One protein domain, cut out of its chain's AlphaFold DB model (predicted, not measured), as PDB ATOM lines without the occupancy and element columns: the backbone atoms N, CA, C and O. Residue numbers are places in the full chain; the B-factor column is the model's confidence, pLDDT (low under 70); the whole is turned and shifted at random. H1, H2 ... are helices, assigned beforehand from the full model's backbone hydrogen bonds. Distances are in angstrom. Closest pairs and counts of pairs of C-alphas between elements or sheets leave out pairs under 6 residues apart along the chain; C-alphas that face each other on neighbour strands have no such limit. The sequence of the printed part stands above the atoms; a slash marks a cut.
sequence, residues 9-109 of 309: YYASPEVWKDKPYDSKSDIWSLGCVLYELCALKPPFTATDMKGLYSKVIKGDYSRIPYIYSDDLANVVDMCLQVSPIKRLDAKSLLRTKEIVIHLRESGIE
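AT A GLANCE: This is residues 9 to 109 of the 309 residues of the protein "Hypothetical protein" of Euplotes crassus (UniProt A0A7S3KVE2). Two helices packed one on the other, H1 and the shorter H3, form the middle of a longish body, with H2 out toward one end of the longest axis and H5 toward the other. Loops link H2 to this pair, the short H4 lies near H1, and residues 104 to 109 stick out beyond the body. The printed part has 101 residues with five named helices, H1 to H5 in order, and no named strand; its class is all helix. It is compact, with a radius of gyration of the C-alphas of 14.0 A and spans of 44 by 31 by 17 A.

IN THESE COORDINATES: H1, residues 23 to 39, runs 24.7 A from C-alpha 23 at (-7.944, -41.512, 32.596) to C-alpha 39 at (6.242, -60.886, 26.692). H3 is residues 70 to 79, 14.3 A, and H2 is residues 49 to 58, 14.2 A. H4 is residues 90 to 94, 6.4 A. H5, residues 97 to 105, 12.8 A, ends at C-alpha 105 (2.352, -46.274, 7.449).

HOW THE PARTS SIT: H1 and H3 touch, their closest C-alphas, Gly 31 and Cys 79, 4.9 A apart; they run opposite ways at a shallow tilt of 34.9 degrees, only just short of steep. H4 is close to H1 but not clearly touching, with C-alphas Ile 27 and Ala 90 closest at 6.8 A. H3 and H5 only just touch, with 3 pairs of C-alphas within 8 A, Asp 71 and Glu 98 closest at 6.0 A. H2 touches no helix. Every O i to N i+4 pair is within hydrogen-bond range in H1, H2, H3 and H4; in H5, 4 of 5 are.

THE WHOLE: The C-alphas of Lys 50 and Gly 107 are the two farthest apart, 44.4 A. The printed part has no cut. The link from H2 to H3 is long, 11 residues. Mean pLDDT of the printed part is 89.9, and residue 109 is under 70.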
ATOM      1  N   TYR A   9      -3.818 -57.857  37.975       84.69
ATOM      2  CA  TYR A   9      -2.627 -57.633  37.162       84.69
ATOM      3  C   TYR A   9      -2.659 -56.342  36.325       84.69
ATOM      4  O   TYR A   9      -1.589 -55.843  35.986       84.69
ATOM      5  N   TYR A  10      -3.841 -55.784  36.036       90.75
ATOM      6  CA  TYR A  10      -3.991 -54.560  35.226       90.75
ATOM      7  C   TYR A  10      -4.337 -53.316  36.052       90.75
ATOM      8  O   TYR A  10      -4.416 -52.216  35.508       90.75
ATOM      9  N   ALA A  11      -4.548 -53.471  37.364       90.62
ATOM     10  CA  ALA A  11      -4.900 -52.360  38.238       90.62
ATOM     11  C   ALA A  11      -3.691 -51.445  38.477       90.62
ATOM     12  O   ALA A  11      -2.578 -51.909  38.749       90.62
ATOM     13  N   SER A  12      -3.923 -50.138  38.386       92.06
ATOM     14  CA  SER A  12      -2.893 -49.114  38.531       92.06
ATOM     15  C   SER A  12      -2.493 -48.880  39.997       92.06
ATOM     16  O   SER A  12      -3.282 -49.148  40.907       92.06
ATOM     17  N   PRO A  13      -1.279 -48.365  40.275       92.31
ATOM     18  CA  PRO A  13      -0.782 -48.144  41.639       92.31
ATOM     19  C   PRO A  13      -1.690 -47.269  42.508       92.31
ATOM     20  O   PRO A  13      -1.690 -47.397  43.730       92.31
ATOM     21  N   GLU A  14      -2.426 -46.347  41.893       92.31
ATOM     22  CA  GLU A  14      -3.423 -45.508  42.547       92.31
ATOM     23  C   GLU A  14      -4.683 -46.289  42.954       92.31
ATOM     24  O   GLU A  14      -5.135 -46.116  44.083       92.31
ATOM     25  N   VAL A  15      -5.168 -47.213  42.119       90.19
ATOM     26  CA  VAL A  15      -6.299 -48.104  42.444       90.19
ATOM     27  C   VAL A  15      -5.933 -49.035  43.594       90.19
ATOM     28  O   VAL A  15      -6.705 -49.202  44.528       90.19
ATOM     29  N   TRP A  16      -4.708 -49.562  43.598       88.44
ATOM     30  CA  TRP A  16      -4.179 -50.355  44.712       88.44
ATOM     31  C   TRP A  16      -4.057 -49.587  46.038       88.44
ATOM     32  O   TRP A  16      -3.896 -50.207  47.086       88.44
ATOM     33  N   LYS A  17      -4.068 -48.251  45.993       87.56
ATOM     34  CA  LYS A  17      -4.000 -47.354  47.156       87.56
ATOM     35  C   LYS A  17      -5.361 -46.744  47.503       87.56
ATOM     36  O   LYS A  17      -5.383 -45.753  48.231       87.56
ATOM     37  N   ASP A  18      -6.446 -47.267  46.933       87.94
ATOM     38  CA  ASP A  18      -7.810 -46.749  47.089       87.94
ATOM     39  C   ASP A  18      -7.927 -45.248  46.756       87.94
ATOM     40  O   ASP A  18      -8.698 -44.499  47.358       87.94
ATOM     41  N   LYS A  19      -7.124 -44.775  45.795       88.81
ATOM     42  CA  LYS A  19      -7.197 -43.405  45.276       88.81
ATOM     43  C   LYS A  19      -8.198 -43.321  44.118       88.81
ATOM     44  O   LYS A  19      -8.492 -44.340  43.496       88.81
ATOM     45  N   PRO A  20      -8.686 -42.110  43.787       88.12
ATOM     46  CA  PRO A  20      -9.591 -41.923  42.661       88.12
ATOM     47  C   PRO A  20      -9.001 -42.466  41.358       88.12
ATOM     48  O   PRO A  20      -7.844 -42.189  41.033       88.12
ATOM     49  N   TYR A  21      -9.822 -43.218  40.629       88.75
ATOM     50  CA  TYR A  21      -9.536 -43.644  39.267       88.75
ATOM     51  C   TYR A  21      -9.545 -42.432  38.333       88.75
ATOM     52  O   TYR A  21     -10.420 -41.573  38.443       88.75
ATOM     53  N   ASP A  22      -8.595 -42.372  37.407       89.75
ATOM     54  CA  ASP A  22      -8.495 -41.309  36.406       89.75
ATOM     55  C   ASP A  22      -8.202 -41.923  35.029       89.75
ATOM     56  O   ASP A  22      -7.796 -43.076  34.923       89.75
ATOM     57  N   SER A  23      -8.327 -41.139  33.966       91.50
ATOM     58  CA  SER A  23      -7.944 -41.512  32.596       91.50
ATOM     59  C   SER A  23      -6.506 -42.039  32.487       91.50
ATOM     60  O   SER A  23      -6.199 -42.913  31.678       91.50
ATOM     61  N   LYS A  24      -5.592 -41.576  33.351       92.44
ATOM     62  CA  LYS A  24      -4.229 -42.122  33.438       92.44
ATOM     63  C   LYS A  24      -4.204 -43.563  33.940       92.44
ATOM     64  O   LYS A  24      -3.268 -44.290  33.607       92.44
ATOM     65  N   SER A  25      -5.178 -43.993  34.735       93.38
ATOM     66  CA  SER A  25      -5.308 -45.386  35.163       93.38
ATOM     67  C   SER A  25      -5.602 -46.303  33.970       93.38
ATOM     68  O   SER A  25      -5.011 -47.379  33.893       93.38
ATOM     69  N   ASP A  26      -6.367 -45.834  32.975       93.62
ATOM     70  CA  ASP A  26      -6.557 -46.562  31.711       93.62
ATOM     71  C   ASP A  26      -5.222 -46.737  30.968       93.62
ATOM     72  O   ASP A  26      -4.902 -47.835  30.519       93.62
ATOM     73  N   ILE A  27      -4.382 -45.695  30.915       95.38
ATOM     74  CA  ILE A  27      -3.050 -45.762  30.275       95.38
ATOM     75  C   ILE A  27      -2.149 -46.814  30.927       95.38
ATOM     76  O   ILE A  27      -1.383 -47.492  30.240       95.38
ATOM     77  N   TRP A  28      -2.244 -46.987  32.245       94.88
ATOM     78  CA  TRP A  28      -1.516 -48.054  32.928       94.88
ATOM     79  C   TRP A  28      -1.980 -49.430  32.456       94.88
ATOM     80  O   TRP A  28      -1.155 -50.266  32.087       94.88
ATOM     81  N   SER A  29      -3.296 -49.650  32.424       94.19
ATOM     82  CA  SER A  29      -3.862 -50.921  31.966       94.19
ATOM     83  C   SER A  29      -3.507 -51.214  30.502       94.19
ATOM     84  O   SER A  29      -3.138 -52.344  30.183       94.19
ATOM     85  N   LEU A  30      -3.476 -50.188  29.641       94.56
ATOM     86  CA  LEU A  30      -2.977 -50.276  28.267       94.56
ATOM     87  C   LEU A  30      -1.506 -50.706  28.230       94.56
ATOM     88  O   LEU A  30      -1.154 -51.618  27.487       94.56
ATOM     89  N   GLY A  31      -0.651 -50.097  29.055       95.06
ATOM     90  CA  GLY A  31       0.758 -50.481  29.180       95.06
ATOM     91  C   GLY A  31       0.937 -51.941  29.600       95.06
ATOM     92  O   GLY A  31       1.794 -52.642  29.062       95.06
ATOM     93  N   CYS A  32       0.094 -52.435  30.512       94.75
ATOM     94  CA  CYS A  32       0.096 -53.842  30.905       94.75
ATOM     95  C   CYS A  32      -0.285 -54.769  29.744       94.75
ATOM     96  O   CYS A  32       0.374 -55.790  29.555       94.75
ATOM     97  N   VAL A  33      -1.294 -54.402  28.948       94.50
ATOM     98  CA  VAL A  33      -1.700 -55.162  27.754       94.50
ATOM     99  C   VAL A  33      -0.594 -55.156  26.699       94.50
ATOM    100  O   VAL A  33      -0.239 -56.212  26.186       94.50
ATOM    101  N   LEU A  34       0.011 -54.000  26.406       94.31
ATOM    102  CA  LEU A  34       1.125 -53.893  25.456       94.31
ATOM    103  C   LEU A  34       2.312 -54.766  25.874       94.31
ATOM    104  O   LEU A  34       2.879 -55.488  25.052       94.31
ATOM    105  N   TYR A  35       2.658 -54.741  27.161       95.31
ATOM    106  CA  TYR A  35       3.693 -55.610  27.704       95.31
ATOM    107  C   TYR A  35       3.346 -57.089  27.511       95.31
ATOM    108  O   TYR A  35       4.192 -57.877  27.088       95.31
ATOM    109  N   GLU A  36       2.104 -57.472  27.803       93.81
ATOM    110  CA  GLU A  36       1.643 -58.851  27.685       93.81
ATOM    111  C   GLU A  36       1.646 -59.350  26.238       93.81
ATOM    112  O   GLU A  36       2.055 -60.483  25.998       93.81
ATOM    113  N   LEU A  37       1.303 -58.500  25.268       94.25
ATOM    114  CA  LEU A  37       1.413 -58.829  23.844       94.25
ATOM    115  C   LEU A  37       2.860 -59.142  23.432       94.25
ATOM    116  O   LEU A  37       3.086 -60.028  22.611       94.25
ATOM    117  N   CYS A  38       3.841 -58.462  24.030       93.12
ATOM    118  CA  CYS A  38       5.258 -58.662  23.723       93.12
ATOM    119  C   CYS A  38       5.871 -59.846  24.490       93.12
ATOM    120  O   CYS A  38       6.634 -60.645  23.951       93.12
ATOM    121  N   ALA A  39       5.589 -59.943  25.788       91.19
ATOM    122  CA  ALA A  39       6.242 -60.886  26.692       91.19
ATOM    123  C   ALA A  39       5.440 -62.182  26.911       91.19
ATOM    124  O   ALA A  39       5.963 -63.117  27.523       91.19
ATOM    125  N   LEU A  40       4.187 -62.238  26.436       91.50
ATOM    126  CA  LEU A  40       3.203 -63.310  26.662       91.50
ATOM    127  C   LEU A  40       2.934 -63.602  28.146       91.50
ATOM    128  O   LEU A  40       2.525 -64.700  28.525       91.50
ATOM    129  N   LYS A  41       3.223 -62.620  28.998       90.31
ATOM    130  CA  LYS A  41       3.021 -62.645  30.444       90.31
ATOM    131  C   LYS A  41       2.745 -61.219  30.922       90.31
ATOM    132  O   LYS A  41       3.324 -60.291  30.356       90.31
ATOM    133  N   PRO A  42       1.948 -61.025  31.981       90.38
ATOM    134  CA  PRO A  42       1.742 -59.699  32.546       90.38
ATOM    135  C   PRO A  42       3.042 -59.152  33.169       90.38
ATOM    136  O   PRO A  42       3.890 -59.935  33.622       90.38
ATOM    137  N   PRO A  43       3.208 -57.817  33.227       91.75
ATOM    138  CA  PRO A  43       4.434 -57.184  33.726       91.75
ATOM    139  C   PRO A  43       4.680 -57.475  35.208       91.75
ATOM    140  O   PRO A  43       5.804 -57.775  35.615       91.75
ATOM    141  N   PHE A  44       3.616 -57.458  36.013       92.12
ATOM    142  CA  PHE A  44       3.686 -57.692  37.450       92.12
ATOM    143  C   PHE A  44       3.077 -59.050  37.789       92.12
ATOM    144  O   PHE A  44       1.879 -59.275  37.647       92.12
ATOM    145  N   THR A  45       3.917 -59.962  38.269       88.38
ATOM    146  CA  THR A  45       3.505 -61.285  38.756       88.38
ATOM    147  C   THR A  45       4.093 -61.535  40.138       88.38
ATOM    148  O   THR A  45       5.243 -61.174  40.418       88.38
ATOM    149  N   ALA A  46       3.308 -62.151  41.016       87.25
ATOM    150  CA  ALA A  46       3.732 -62.559  42.350       87.25
ATOM    151  C   ALA A  46       2.944 -63.796  42.797       87.25
ATOM    152  O   ALA A  46       1.881 -64.083  42.246       87.25
ATOM    153  N   THR A  47       3.474 -64.508  43.792       85.81
ATOM    154  CA  THR A  47       2.794 -65.627  44.466       85.81
ATOM    155  C   THR A  47       1.642 -65.140  45.335       85.81
ATOM    156  O   THR A  47       0.593 -65.772  45.377       85.81
ATOM    157  N   ASP A  48       1.827 -63.979  45.969       87.56
ATOM    158  CA  ASP A  48       0.908 -63.422  46.955       87.56
ATOM    159  C   ASP A  48       0.447 -62.018  46.567       87.56
ATOM    160  O   ASP A  48       1.206 -61.217  46.012       87.56
ATOM    161  N   MET A  49      -0.776 -61.672  46.970       86.56
ATOM    162  CA  MET A  49      -1.377 -60.351  46.748       86.56
ATOM    163  C   MET A  49      -0.522 -59.201  47.300       86.56
ATOM    164  O   MET A  49      -0.357 -58.175  46.643       86.56
ATOM    165  N   LYS A  50       0.095 -59.386  48.475       86.56
ATOM    166  CA  LYS A  50       1.016 -58.400  49.073       86.56
ATOM    167  C   LYS A  50       2.299 -58.223  48.251       86.56
ATOM    168  O   LYS A  50       2.827 -57.114  48.148       86.56
ATOM    169  N   GLY A  51       2.793 -59.310  47.656       89.06
ATOM    170  CA  GLY A  51       3.940 -59.283  46.750       89.06
ATOM    171  C   GLY A  51       3.608 -58.553  45.450       89.06
ATOM    172  O   GLY A  51       4.401 -57.733  44.990       89.06
ATOM    173  N   LEU A  52       2.408 -58.790  44.908       89.69
ATOM    174  CA  LEU A  52       1.915 -58.100  43.717       89.69
ATOM    175  C   LEU A  52       1.794 -56.594  43.971       89.69
ATOM    176  O   LEU A  52       2.380 -55.810  43.229       89.69
ATOM    177  N   TYR A  53       1.146 -56.205  45.073       89.75
ATOM    178  CA  TYR A  53       1.055 -54.810  45.513       89.75
ATOM    179  C   TYR A  53       2.438 -54.154  45.598       89.75
ATOM    180  O   TYR A  53       2.672 -53.094  45.024       89.75
ATOM    181  N   SER A  54       3.393 -54.815  46.257       90.81
ATOM    182  CA  SER A  54       4.744 -54.274  46.434       90.81
ATOM    183  C   SER A  54       5.463 -54.041  45.103       90.81
ATOM    184  O   SER A  54       6.145 -53.028  44.955       90.81
ATOM    185  N   LYS A  55       5.304 -54.942  44.125       91.38
ATOM    186  CA  LYS A  55       5.880 -54.776  42.781       91.38
ATOM    187  C   LYS A  55       5.226 -53.638  42.008       91.38
ATOM    188  O   LYS A  55       5.939 -52.818  41.438       91.38
ATOM    189  N   VAL A  56       3.896 -53.550  42.045       92.69
ATOM    190  CA  VAL A  56       3.135 -52.494  41.362       92.69
ATOM    191  C   VAL A  56       3.476 -51.114  41.932       92.69
ATOM    192  O   VAL A  56       3.738 -50.184  41.176       92.69
ATOM    193  N   ILE A  57       3.556 -50.976  43.260       91.38
ATOM    194  CA  ILE A  57       3.914 -49.700  43.900       91.38
ATOM    195  C   ILE A  57       5.370 -49.304  43.644       91.38
ATOM    196  O   ILE A  57       5.663 -48.111  43.563       91.38
ATOM    197  N   LYS A  58       6.281 -50.273  43.511       92.06
ATOM    198  CA  LYS A  58       7.670 -50.001  43.116       92.06
ATOM    199  C   LYS A  58       7.811 -49.711  41.620       92.06
ATOM    200  O   LYS A  58       8.762 -49.035  41.248       92.06
ATOM    201  N   GLY A  59       6.885 -50.191  40.788       91.25
ATOM    202  CA  GLY A  59       7.022 -50.159  39.332       91.25
ATOM    203  C   GLY A  59       8.123 -51.090  38.832       91.25
ATOM    204  O   GLY A  59       8.761 -50.796  37.832       91.25
ATOM    205  N   ASP A  60       8.375 -52.185  39.551       90.19
ATOM    206  CA  ASP A  60       9.446 -53.129  39.231       90.19
ATOM    207  C   ASP A  60       8.929 -54.240  38.304       90.19
ATOM    208  O   ASP A  60       8.218 -55.156  38.737       90.19
ATOM    209  N   TYR A  61       9.259 -54.131  37.015       92.44
ATOM    210  CA  TYR A  61       8.980 -55.130  35.985       92.44
ATOM    211  C   TYR A  61      10.211 -55.333  35.097       92.44
ATOM    212  O   TYR A  61      11.043 -54.447  34.915       92.44
ATOM    213  N   SER A  62      10.340 -56.529  34.526       92.38
ATOM    214  CA  SER A  62      11.405 -56.808  33.560       92.38
ATOM    215  C   SER A  62      11.067 -56.172  32.223       92.38
ATOM    216  O   SER A  62       9.934 -56.312  31.779       92.38
ATOM    217  N   ARG A  63      12.049 -55.588  31.538       92.50
ATOM    218  CA  ARG A  63      11.901 -55.086  30.166       92.50
ATOM    219  C   ARG A  63      11.300 -56.138  29.217       92.50
ATOM    220  O   ARG A  63      11.481 -57.343  29.419       92.50
ATOM    221  N   ILE A  64      10.606 -55.680  28.173       93.38
ATOM    222  CA  ILE A  64      10.153 -56.543  27.071       93.38
ATOM    223  C   ILE A  64      11.340 -57.257  26.386       93.38
ATOM    224  O   ILE A  64      12.472 -56.762  26.453       93.38
ATOM    225  N   PRO A  65      11.118 -58.419  25.735       92.81
ATOM    226  CA  PRO A  65      12.180 -59.157  25.052       92.81
ATOM    227  C   PRO A  65      12.959 -58.292  24.052       92.81
ATOM    228  O   PRO A  65      12.358 -57.548  23.284       92.81
ATOM    229  N   TYR A  66      14.284 -58.458  23.992       92.25
ATOM    230  CA  TYR A  66      15.185 -57.719  23.082       92.25
ATOM    231  C   TYR A  66      14.953 -57.977  21.581       92.25
ATOM    232  O   TYR A  66      15.660 -57.434  20.745       92.25
ATOM    233  N   ILE A  67      13.980 -58.823  21.241       93.50
ATOM    234  CA  ILE A  67      13.530 -59.061  19.865       93.50
ATOM    235  C   ILE A  67      12.756 -57.838  19.342       93.50
ATOM    236  O   ILE A  67      12.705 -57.608  18.137       93.50
ATOM    237  N   TYR A  68      12.153 -57.059  20.244       92.44
ATOM    238  CA  TYR A  68      11.420 -55.843  19.911       92.44
ATOM    239  C   TYR A  68      12.322 -54.608  19.943       92.44
ATOM    240  O   TYR A  68      13.327 -54.580  20.656       92.44
ATOM    241  N   SER A  69      11.923 -53.579  19.193       92.38
ATOM    242  CA  SER A  69      12.632 -52.303  19.128       92.38
ATOM    243  C   SER A  69      12.675 -51.593  20.482       92.38
ATOM    244  O   SER A  69      11.775 -51.724  21.319       92.38
ATOM    245  N   ASP A  70      13.721 -50.790  20.679       91.88
ATOM    246  CA  ASP A  70      13.844 -49.942  21.865       91.88
ATOM    247  C   ASP A  70      12.719 -48.906  21.942       91.88
ATOM    248  O   ASP A  70      12.249 -48.591  23.032       91.88
ATOM    249  N   ASP A  71      12.221 -48.466  20.790       91.19
ATOM    250  CA  ASP A  71      11.062 -47.585  20.663       91.19
ATOM    251  C   ASP A  71       9.809 -48.183  21.317       91.19
ATOM    252  O   ASP A  71       9.142 -47.514  22.110       91.19
ATOM    253  N   LEU A  72       9.519 -49.469  21.079       91.75
ATOM    254  CA  LEU A  72       8.377 -50.138  21.708       91.75
ATOM    255  C   LEU A  72       8.566 -50.275  23.222       91.75
ATOM    256  O   LEU A  72       7.621 -50.077  23.987       91.75
ATOM    257  N   ALA A  73       9.785 -50.586  23.667       93.50
ATOM    258  CA  ALA A  73      10.091 -50.652  25.093       93.50
ATOM    259  C   ALA A  73       9.893 -49.289  25.768       93.50
ATOM    260  O   ALA A  73       9.270 -49.217  26.824       93.50
ATOM    261  N   ASN A  74      10.333 -48.208  25.120       93.06
ATOM    262  CA  ASN A  74      10.153 -46.845  25.610       93.06
ATOM    263  C   ASN A  74       8.668 -46.478  25.723       93.06
ATOM    264  O   ASN A  74       8.261 -45.896  26.726       93.06
ATOM    265  N   VAL A  75       7.839 -46.848  24.742       93.31
ATOM    266  CA  VAL A  75       6.380 -46.629  24.790       93.31
ATOM    267  C   VAL A  75       5.750 -47.360  25.981       93.31
ATOM    268  O   VAL A  75       4.935 -46.777  26.703       93.31
ATOM    269  N   VAL A  76       6.147 -48.610  26.235       94.69
ATOM    270  CA  VAL A  76       5.686 -49.370  27.409       94.69
ATOM    271  C   VAL A  76       6.129 -48.689  28.709       94.69
ATOM    272  O   VAL A  76       5.308 -48.510  29.610       94.69
ATOM    273  N   ASP A  77       7.378 -48.228  28.787       93.38
ATOM    274  CA  ASP A  77       7.922 -47.529  29.957       93.38
ATOM    275  C   ASP A  77       7.237 -46.177  30.214       93.38
ATOM    276  O   ASP A  77       7.040 -45.779  31.367       93.38
ATOM    277  N   MET A  78       6.813 -45.474  29.161       93.19
ATOM    278  CA  MET A  78       6.007 -44.252  29.265       93.19
ATOM    279  C   MET A  78       4.606 -44.524  29.837       93.19
ATOM    280  O   MET A  78       4.061 -43.680  30.560       93.19
ATOM    281  N   CYS A  79       4.030 -45.696  29.552       93.88
ATOM    282  CA  CYS A  79       2.715 -46.107  30.053       93.88
ATOM    283  C   CYS A  79       2.776 -46.654  31.490       93.88
ATOM    284  O   CYS A  79       1.907 -46.348  32.309       93.88
ATOM    285  N   LEU A  80       3.819 -47.416  31.835       94.62
ATOM    286  CA  LEU A  80       3.993 -48.074  33.139       94.62
ATOM    287  C   LEU A  80       4.695 -47.194  34.189       94.62
ATOM    288  O   LEU A  80       5.411 -47.672  35.069       94.62
ATOM    289  N   GLN A  81       4.445 -45.883  34.158       94.62
ATOM    290  CA  GLN A  81       4.922 -44.959  35.189       94.62
ATOM    291  C   GLN A  81       4.072 -45.053  36.463       94.62
ATOM    292  O   GLN A  81       2.847 -44.901  36.424       94.62
ATOM    293  N   VAL A  82       4.725 -45.240  37.616       93.56
ATOM    294  CA  VAL A  82       4.043 -45.363  38.922       93.56
ATOM    295  C   VAL A  82       3.301 -44.083  39.301       93.56
ATOM    296  O   VAL A  82       2.213 -44.135  39.868       93.56
ATOM    297  N   SER A  83       3.889 -42.922  39.002       91.50
ATOM    298  CA  SER A  83       3.246 -41.631  39.244       91.50
ATOM    299  C   SER A  83       2.324 -41.268  38.072       91.50
ATOM    300  O   SER A  83       2.831 -41.109  36.957       91.50
ATOM    301  N   PRO A  84       1.015 -41.035  38.300       90.12
ATOM    302  CA  PRO A  84       0.074 -40.640  37.242       90.12
ATOM    303  C   PRO A  84       0.448 -39.326  36.537       90.12
ATOM    304  O   PRO A  84       0.112 -39.115  35.373       90.12
ATOM    305  N   ILE A  85       1.178 -38.447  37.235       90.56
ATOM    306  CA  ILE A  85       1.639 -37.155  36.704       90.56
ATOM    307  C   ILE A  85       2.732 -37.361  35.650       90.56
ATOM    308  O   ILE A  85       2.773 -36.642  34.657       90.56
ATOM    309  N   LYS A  86       3.612 -38.353  35.854       90.69
ATOM    310  CA  LYS A  86       4.690 -38.691  34.911       90.69
ATOM    311  C   LYS A  86       4.203 -39.555  33.746       90.69
ATOM    312  O   LYS A  86       4.837 -39.565  32.699       90.69
ATOM    313  N   ARG A  87       3.099 -40.282  33.938       94.19
ATOM    314  CA  ARG A  87       2.466 -41.122  32.915       94.19
ATOM    315  C   ARG A  87       1.920 -40.241  31.790       94.19
ATOM    316  O   ARG A  87       1.222 -39.265  32.073       94.19
ATOM    317  N   LEU A  88       2.223 -40.559  30.533       90.62
ATOM    318  CA  LEU A  88       1.706 -39.790  29.394       90.62
ATOM    319  C   LEU A  88       0.176 -39.918  29.291       90.62
ATOM    320  O   LEU A  88      -0.407 -40.908  29.723       90.62
ATOM    321  N   ASP A  89      -0.477 -38.891  28.748       91.75
ATOM    322  CA  ASP A  89      -1.891 -38.963  28.360       91.75
ATOM    323  C   ASP A  89      -2.055 -39.686  27.014       91.75
ATOM    324  O   ASP A  89      -1.125 -39.675  26.207       91.75
ATOM    325  N   ALA A  90      -3.236 -40.244  26.727       90.12
ATOM    326  CA  ALA A  90      -3.535 -40.927  25.463       90.12
ATOM    327  C   ALA A  90      -3.199 -40.053  24.246       90.12
ATOM    328  O   ALA A  90      -2.538 -40.492  23.307       90.12
ATOM    329  N   LYS A  91      -3.603 -38.777  24.283       89.50
ATOM    330  CA  LYS A  91      -3.355 -37.825  23.188       89.50
ATOM    331  C   LYS A  91      -1.872 -37.525  23.011       89.50
ATOM    332  O   LYS A  91      -1.407 -37.353  21.890       89.50
ATOM    333  N   SER A  92      -1.135 -37.430  24.113       90.12
ATOM    334  CA  SER A  92       0.312 -37.220  24.082       90.12
ATOM    335  C   SER A  92       1.039 -38.464  23.583       90.12
ATOM    336  O   SER A  92       1.988 -38.333  22.818       90.12
ATOM    337  N   LEU A  93       0.564 -39.651  23.966       90.12
ATOM    338  CA  LEU A  93       1.112 -40.934  23.544       90.12
ATOM    339  C   LEU A  93       1.007 -41.092  22.023       90.12
ATOM    340  O   LEU A  93       2.007 -41.368  21.375       90.12
ATOM    341  N   LEU A  94      -0.147 -40.787  21.424       88.25
ATOM    342  CA  LEU A  94      -0.334 -40.832  19.964       88.25
ATOM    343  C   LEU A  94       0.564 -39.858  19.182       88.25
ATOM    344  O   LEU A  94       0.808 -40.066  17.998       88.25
ATOM    345  N   ARG A  95       1.070 -38.802  19.829       87.75
ATOM    346  CA  ARG A  95       1.974 -37.807  19.222       87.75
ATOM    347  C   ARG A  95       3.453 -38.160  19.356       87.75
ATOM    348  O   ARG A  95       4.295 -37.402  18.874       87.75
ATOM    349  N   THR A  96       3.782 -39.254  20.038       87.81
ATOM    350  CA  THR A  96       5.166 -39.725  20.152       87.81
ATOM    351  C   THR A  96       5.716 -40.093  18.774       87.81
ATOM    352  O   THR A  96       4.982 -40.568  17.904       87.81
ATOM    353  N   LYS A  97       7.008 -39.830  18.546       85.69
ATOM    354  CA  LYS A  97       7.649 -40.030  17.235       85.69
ATOM    355  C   LYS A  97       7.521 -41.486  16.775       85.69
ATOM    356  O   LYS A  97       7.268 -41.734  15.603       85.69
ATOM    357  N   GLU A  98       7.623 -42.412  17.721       85.44
ATOM    358  CA  GLU A  98       7.575 -43.858  17.544       85.44
ATOM    359  C   GLU A  98       6.214 -44.287  16.977       85.44
ATOM    360  O   GLU A  98       6.142 -45.047  16.014       85.44
ATOM    361  N   ILE A  99       5.123 -43.742  17.524       85.25
ATOM    362  CA  ILE A  99       3.758 -44.090  17.112       85.25
ATOM    363  C   ILE A  99       3.362 -43.356  15.828       85.25
ATOM    364  O   ILE A  99       2.724 -43.948  14.961       85.25
ATOM    365  N   VAL A 100       3.761 -42.092  15.662       85.06
ATOM    366  CA  VAL A 100       3.410 -41.290  14.475       85.06
ATOM    367  C   VAL A 100       3.981 -41.888  13.190       85.06
ATOM    368  O   VAL A 100       3.306 -41.844  12.159       85.06
ATOM    369  N   ILE A 101       5.194 -42.447  13.236       84.12
ATOM    370  CA  ILE A 101       5.806 -43.120  12.081       84.12
ATOM    371  C   ILE A 101       4.910 -44.279  11.628       84.12
ATOM    372  O   ILE A 101       4.454 -44.295  10.486       84.12
ATOM    373  N   HIS A 102       4.545 -45.169  12.551       81.81
ATOM    374  CA  HIS A 102       3.714 -46.329  12.234       81.81
ATOM    375  C   HIS A 102       2.255 -45.982  11.919       81.81
ATOM    376  O   HIS A 102       1.609 -46.672  11.129       81.81
ATOM    377  N   LEU A 103       1.720 -44.897  12.485       83.44
ATOM    378  CA  LEU A 103       0.366 -44.436  12.184       83.44
ATOM    379  C   LEU A 103       0.243 -43.969  10.728       83.44
ATOM    380  O   LEU A 103      -0.741 -44.290  10.062       83.44
ATOM    381  N   ARG A 104       1.264 -43.261  10.219       79.75
ATOM    382  CA  ARG A 104       1.333 -42.836   8.811       79.75
ATOM    383  C   ARG A 104       1.443 -44.023   7.860       79.75
ATOM    384  O   ARG A 104       0.803 -44.012   6.816       79.75
ATOM    385  N   GLU A 105       2.210 -45.040   8.234       79.38
ATOM    386  CA  GLU A 105       2.352 -46.274   7.449       79.38
ATOM    387  C   GLU A 105       1.057 -47.098   7.417       79.38
ATOM    388  O   GLU A 105       0.728 -47.698   6.399       79.38
ATOM    389  N   SER A 106       0.296 -47.098   8.514       76.88
ATOM    390  CA  SER A 106      -0.918 -47.911   8.658       76.88
ATOM    391  C   SER A 106      -2.154 -47.315   7.971       76.88
ATOM    392  O   SER A 106      -3.206 -47.952   7.957       76.88
ATOM    393  N   GLY A 107      -2.072 -46.089   7.437       72.00
ATOM    394  CA  GLY A 107      -3.199 -45.413   6.780       72.00
ATOM    395  C   GLY A 107      -4.382 -45.108   7.711       72.00
ATOM    396  O   GLY A 107      -5.503 -44.911   7.245       72.00
ATOM    397  N   ILE A 108      -4.163 -45.089   9.030       72.19
ATOM    398  CA  ILE A 108      -5.208 -44.790  10.012       72.19
ATOM    399  C   ILE A 108      -5.320 -43.268  10.120       72.19
ATOM    400  O   ILE A 108      -4.563 -42.616  10.838       72.19
ATOM    401  N   GLU A 109      -6.266 -42.690   9.386       65.44
ATOM    402  CA  GLU A 109      -6.581 -41.271   9.512       65.44
ATOM    403  C   GLU A 109      -7.313 -40.998  10.835       65.44
ATOM    404  O   GLU A 109      -8.290 -41.673  11.178       65.44
TER     405      GLU A 109